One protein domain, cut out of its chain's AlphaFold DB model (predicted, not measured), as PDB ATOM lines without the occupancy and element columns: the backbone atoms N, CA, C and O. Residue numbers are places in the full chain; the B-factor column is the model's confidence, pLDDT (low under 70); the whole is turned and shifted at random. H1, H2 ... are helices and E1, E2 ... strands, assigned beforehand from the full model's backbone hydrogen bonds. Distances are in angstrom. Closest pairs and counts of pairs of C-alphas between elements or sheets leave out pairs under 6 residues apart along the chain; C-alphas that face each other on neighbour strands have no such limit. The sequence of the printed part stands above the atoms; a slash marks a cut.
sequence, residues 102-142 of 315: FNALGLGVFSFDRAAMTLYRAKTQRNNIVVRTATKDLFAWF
ATOM      1  N   PHE A 102     156.482 263.611 192.994       84.81
ATOM      2  CA  PHE A 102     157.563 262.808 193.548       84.81
ATOM      3  C   PHE A 102     157.802 261.560 192.713       84.81
ATOM      4  O   PHE A 102     156.866 260.899 192.283       84.81
ATOM      5  N   ASN A 103     159.071 261.220 192.516       82.31
ATOM      6  CA  ASN A 103     159.461 260.026 191.780       82.31
ATOM      7  C   ASN A 103     160.567 259.248 192.502       82.31
ATOM      8  O   ASN A 103     161.294 259.776 193.350       82.31
ATOM      9  N   ALA A 104     160.694 257.978 192.128       83.69
ATOM     10  CA  ALA A 104     161.757 257.081 192.572       83.69
ATOM     11  C   ALA A 104     163.002 257.087 191.667       83.69
ATOM     12  O   ALA A 104     163.963 256.370 191.938       83.69
ATOM     13  N   LEU A 105     162.985 257.867 190.584       80.81
ATOM     14  CA  LEU A 105     163.978 257.843 189.506       80.81
ATOM     15  C   LEU A 105     165.210 258.714 189.790       80.81
ATOM     16  O   LEU A 105     166.124 258.752 188.971       80.81
ATOM     17  N   GLY A 106     165.255 259.416 190.927       79.12
ATOM     18  CA  GLY A 106     166.378 260.298 191.262       79.12
ATOM     19  C   GLY A 106     166.317 261.667 190.588       79.12
ATOM     20  O   GLY A 106     167.284 262.422 190.652       79.12
ATOM     21  N   LEU A 107     165.206 261.996 189.926       75.88
ATOM     22  CA  LEU A 107     165.046 263.257 189.212       75.88
ATOM     23  C   LEU A 107     164.490 264.316 190.164       75.88
ATOM     24  O   LEU A 107     163.390 264.146 190.683       75.88
ATOM     25  N   GLY A 108     165.231 265.406 190.365       80.31
ATOM     26  CA  GLY A 108     164.823 266.535 191.206       80.31
ATOM     27  C   GLY A 108     165.537 266.601 192.560       80.31
ATOM     28  O   GLY A 108     166.676 266.160 192.702       80.31
ATOM     29  N   VAL A 109     164.885 267.205 193.553       85.31
ATOM     30  CA  VAL A 109     165.429 267.451 194.896       85.31
ATOM     31  C   VAL A 109     164.985 266.345 195.848       85.31
ATOM     32  O   VAL A 109     163.801 266.036 195.949       85.31
ATOM     33  N   PHE A 110     165.923 265.759 196.586       86.88
ATOM     34  CA  PHE A 110     165.602 264.738 197.579       86.88
ATOM     35  C   PHE A 110     164.779 265.316 198.745       86.88
ATOM     36  O   PHE A 110     165.173 266.298 199.373       86.88
ATOM     37  N   SER A 111     163.649 264.684 199.063       86.75
ATOM     38  CA  SER A 111     162.768 265.045 200.173       86.75
ATOM     39  C   SER A 111     163.042 264.162 201.387       86.75
ATOM     40  O   SER A 111     162.614 263.005 201.457       86.75
ATOM     41  N   PHE A 112     163.728 264.733 202.379       84.31
ATOM     42  CA  PHE A 112     163.956 264.069 203.663       84.31
ATOM     43  C   PHE A 112     162.652 263.768 204.400       84.31
ATOM     44  O   PHE A 112     162.532 262.691 204.974       84.31
ATOM     45  N   ASP A 113     161.657 264.652 204.314       82.69
ATOM     46  CA  ASP A 113     160.357 264.444 204.956       82.69
ATOM     47  C   ASP A 113     159.664 263.181 204.430       82.69
ATOM     48  O   ASP A 113     159.215 262.347 205.215       82.69
ATOM     49  N   ARG A 114     159.654 262.961 203.106       83.62
ATOM     50  CA  ARG A 114     159.091 261.727 202.526       83.62
ATOM     51  C   ARG A 114     159.922 260.492 202.835       83.62
ATOM     52  O   ARG A 114     159.353 259.421 203.069       83.62
ATOM     53  N   ALA A 115     161.248 260.626 202.857       83.69
ATOM     54  CA  ALA A 115     162.126 259.544 203.287       83.69
ATOM     55  C   ALA A 115     161.827 259.141 204.737       83.69
ATOM     56  O   ALA A 115     161.793 257.949 205.042       83.69
ATOM     57  N   ALA A 116     161.543 260.124 205.596       84.94
ATOM     58  CA  ALA A 116     161.268 259.943 207.012       84.94
ATOM     59  C   ALA A 116     159.945 259.211 207.297       84.94
ATOM     60  O   ALA A 116     159.866 258.469 208.275       84.94
ATOM     61  N   MET A 117     158.936 259.360 206.426       83.44
ATOM     62  CA  MET A 117     157.586 258.805 206.630       83.44
ATOM     63  C   MET A 117     157.548 257.293 206.880       83.44
ATOM     64  O   MET A 117     156.667 256.814 207.587       83.44
ATOM     65  N   THR A 118     158.467 256.531 206.284       81.94
ATOM     66  CA  THR A 118     158.510 255.066 206.427       81.94
ATOM     67  C   THR A 118     159.922 254.564 206.710       81.94
ATOM     68  O   THR A 118     160.375 253.563 206.147       81.94
ATOM     69  N   LEU A 119     160.646 255.261 207.588       85.38
ATOM     70  CA  LEU A 119     161.928 254.759 208.068       85.38
ATOM     71  C   LEU A 119     161.724 253.507 208.915       85.38
ATOM     72  O   LEU A 119     160.920 253.474 209.843       85.38
ATOM     73  N   TYR A 120     162.514 252.485 208.627       82.69
ATOM     74  CA  TYR A 120     162.613 251.293 209.443       82.69
ATOM     75  C   TYR A 120     164.075 250.910 209.632       82.69
ATOM     76  O   TYR A 120     164.967 251.204 208.827       82.69
ATOM     77  N   ARG A 121     164.328 250.234 210.749       76.50
ATOM     78  CA  ARG A 121     165.659 249.766 211.112       76.50
ATOM     79  C   ARG A 121     165.930 248.465 210.360       76.50
ATOM     80  O   ARG A 121     165.272 247.459 210.611       76.50
ATOM     81  N   ALA A 122     166.880 248.480 209.433       72.12
ATOM     82  CA  ALA A 122     167.349 247.270 208.771       72.12
ATOM     83  C   ALA A 122     168.504 246.658 209.583       72.12
ATOM     84  O   ALA A 122     169.296 247.380 210.192       72.12
ATOM     85  N   LYS A 123     168.575 245.319 209.638       63.59
ATOM     86  CA  LYS A 123     169.568 244.589 210.447       63.59
ATOM     87  C   LYS A 123     171.005 245.058 210.174       63.59
ATOM     88  O   LYS A 123     171.374 245.389 209.050       63.59
ATOM     89  N   THR A 124     171.798 245.023 211.238       58.16
ATOM     90  CA  THR A 124     173.212 245.389 211.325       58.16
ATOM     91  C   THR A 124     174.069 244.630 210.311       58.16
ATOM     92  O   THR A 124     174.298 243.431 210.449       58.16
ATOM     93  N   GLN A 125     174.619 245.334 209.321       57.34
ATOM     94  CA  GLN A 125     175.851 244.893 208.667       57.34
ATOM     95  C   GLN A 125     177.020 245.450 209.486       57.34
ATOM     96  O   GLN A 125     177.155 246.663 209.616       57.34
ATOM     97  N   ARG A 126     177.854 244.571 210.061       62.28
ATOM     98  CA  ARG A 126     179.094 244.942 210.776       62.28
ATOM     99  C   ARG A 126     178.899 245.977 211.908       62.28
ATOM    100  O   ARG A 126     179.564 247.004 211.916       62.28
ATOM    101  N   ASN A 127     177.989 245.728 212.855       67.62
ATOM    102  CA  ASN A 127     177.704 246.606 214.012       67.62
ATOM    103  C   ASN A 127     177.192 248.032 213.717       67.62
ATOM    104  O   ASN A 127     176.885 248.757 214.659       67.62
ATOM    105  N   ASN A 128     176.995 248.418 212.454       68.19
ATOM    106  CA  ASN A 128     176.394 249.704 212.106       68.19
ATOM    107  C   ASN A 128     174.879 249.571 211.917       68.19
ATOM    108  O   ASN A 128     174.394 248.677 211.218       68.19
ATOM    109  N   ILE A 129     174.122 250.473 212.543       75.38
ATOM    110  CA  ILE A 129     172.675 250.580 212.340       75.38
ATOM    111  C   ILE A 129     172.451 251.148 210.940       75.38
ATOM    112  O   ILE A 129     172.799 252.295 210.673       75.38
ATOM    113  N   VAL A 130     171.848 250.356 210.055       77.00
ATOM    114  CA  VAL A 130     171.437 250.825 208.731       77.00
ATOM    115  C   VAL A 130     169.959 251.191 208.797       77.00
ATOM    116  O   VAL A 130     169.107 250.343 209.061       77.00
ATOM    117  N   VAL A 131     169.647 252.462 208.567       78.38
ATOM    118  CA  VAL A 131     168.264 252.936 208.440       78.38
ATOM    119  C   VAL A 131     167.879 252.887 206.965       78.38
ATOM    120  O   VAL A 131     168.646 253.319 206.106       78.38
ATOM    121  N   ARG A 132     166.709 252.320 206.657       79.69
ATOM    122  CA  ARG A 132     166.155 252.268 205.297       79.69
ATOM    123  C   ARG A 132     164.768 252.894 205.289       79.69
ATOM    124  O   ARG A 132     164.088 252.877 206.307       79.69
ATOM    125  N   THR A 133     164.351 253.422 204.146       81.19
ATOM    126  CA  THR A 133     162.981 253.897 203.925       81.19
ATOM    127  C   THR A 133     162.264 252.962 202.957       81.19
ATOM    128  O   THR A 133     162.891 252.412 202.049       81.19
ATOM    129  N   ALA A 134     160.972 252.724 203.180       82.75
ATOM    130  CA  ALA A 134     160.127 251.999 202.230       82.75
ATOM    131  C   ALA A 134     159.515 252.939 201.175       82.75
ATOM    132  O   ALA A 134     159.031 252.471 200.142       82.75
ATOM    133  N   THR A 135     159.563 254.256 201.406       82.50
ATOM    134  CA  THR A 135     159.095 255.274 200.470       82.50
ATOM    135  C   THR A 135     160.026 255.282 199.263       82.50
ATOM    136  O   THR A 135     161.217 255.550 199.395       82.50
ATOM    137  N   LYS A 136     159.492 254.975 198.079       82.00
ATOM    138  CA  LYS A 136     160.266 254.988 196.831       82.00
ATOM    139  C   LYS A 136     160.277 256.370 196.180       82.00
ATOM    140  O   LYS A 136     161.311 256.773 195.664       82.00
ATOM    141  N   ASP A 137     159.180 257.119 196.284       86.19
ATOM    142  CA  ASP A 137     159.050 258.453 195.689       86.19
ATOM    143  C   ASP A 137     159.692 259.518 196.580       86.19
ATOM    144  O   ASP A 137     159.031 260.191 197.375       86.19
ATOM    145  N   LEU A 138     161.017 259.604 196.499       86.25
ATOM    146  CA  LEU A 138     161.845 260.431 197.376       86.25
ATOM    147  C   LEU A 138     162.289 261.733 196.725       86.25
ATOM    148  O   LEU A 138     162.698 262.651 197.430       86.25
ATOM    149  N   PHE A 139     162.224 261.827 195.401       85.19
ATOM    150  CA  PHE A 139     162.724 262.984 194.679       85.19
ATOM    151  C   PHE A 139     161.556 263.846 194.242       85.19
ATOM    152  O   PHE A 139     160.761 263.456 193.390       85.19
ATOM    153  N   ALA A 140     161.453 265.004 194.881       84.69
ATOM    154  CA  ALA A 140     160.552 266.063 194.496       84.69
ATOM    155  C   ALA A 140     161.017 266.675 193.181       84.69
ATOM    156  O   ALA A 140     162.148 267.148 193.067       84.69
ATOM    157  N   TRP A 141     160.128 266.751 192.208       75.06
ATOM    158  CA  TRP A 141     160.404 267.417 190.952       75.06
ATOM    159  C   TRP A 141     159.187 268.202 190.496       75.06
ATOM    160  O   TRP A 141     158.048 267.927 190.874       75.06
ATOM    161  N   PHE A 142     159.450 269.216 189.683       67.12
ATOM    162  CA  PHE A 142     158.405 269.834 188.891       67.12
ATOM    163  C   PHE A 142     158.350 269.069 187.573       67.12
ATOM    164  O   PHE A 142     159.369 269.060 186.874       67.12
TER     165      PHE A 142
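What this domain is: This is residues 102 to 142 of the 315 residues of an uncharacterized protein of Chitinophaga agri (UniProt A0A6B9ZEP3). The model is a loose rod with a two-strand hairpin, E1 and E2, at one end and a small head of loops at the other. In the head the short strand E3 lies between residues 102 to 103 and residues 109 to 110, and the one-turn helix H1 sits between this head and the hairpin. The printed part has 41 residues with one named helix and three named strands, in the order H1, E1, E2, E3; the class is mixed, helices and strands. The sheet E1 - E2 is antiparallel. The radius of gyration of the C-alphas is 11.9 A, and the spans are 39 by 16 by 12 A.

Where its parts are: The printed part begins at C-alpha 102, (157.563, 262.808, 193.548), and residues 102 to 111 come before the first named element. H1 is residues 112 to 116, 6.0 A long from first to last C-alpha. E1 is residues 119 to 125, 17.1 A long, beginning at C-alpha 119, (161.928, 254.759, 208.068). E2 is residues 128 to 133, 16.3 A long. E3 is residues 139 to 141, 6.2 A long, ending at C-alpha 141, (160.404, 267.417, 190.952).

How they stand to each other: Residues 102 to 103 and residues 109 to 110 each form a short antiparallel pairing with residues 139 to 140 of E3, which pairs with no named strand. H1 and E3 are near each other, with 5 pairs of C-alphas within 10 A. In H1 every O i to N i+4 pair is within hydrogen-bond range. The closest C-alphas of H1 and E2 are those of Ala 115 and Thr 133, 5.7 A apart. E1 and E2 are a hairpin, antiparallel at 146 degrees between their directions; N 120 and O 132, 2.8 A apart, and N 122 and O 130, 2.9 A apart, are within hydrogen-bond range. E3 is apart from E1 and from E2.

The domain as a whole: The two C-alphas farthest apart are those of Asn 127 and Phe 142, at 39.3 A, while those of Phe 102 and Phe 142 are 8.5 A apart. The printed part has no cut, and the links H1 to E1, E1 to E2 and E2 to E3 are tight. The mean pLDDT of the printed part is 78.7; residues 123 to 128 and residue 142 are under 70.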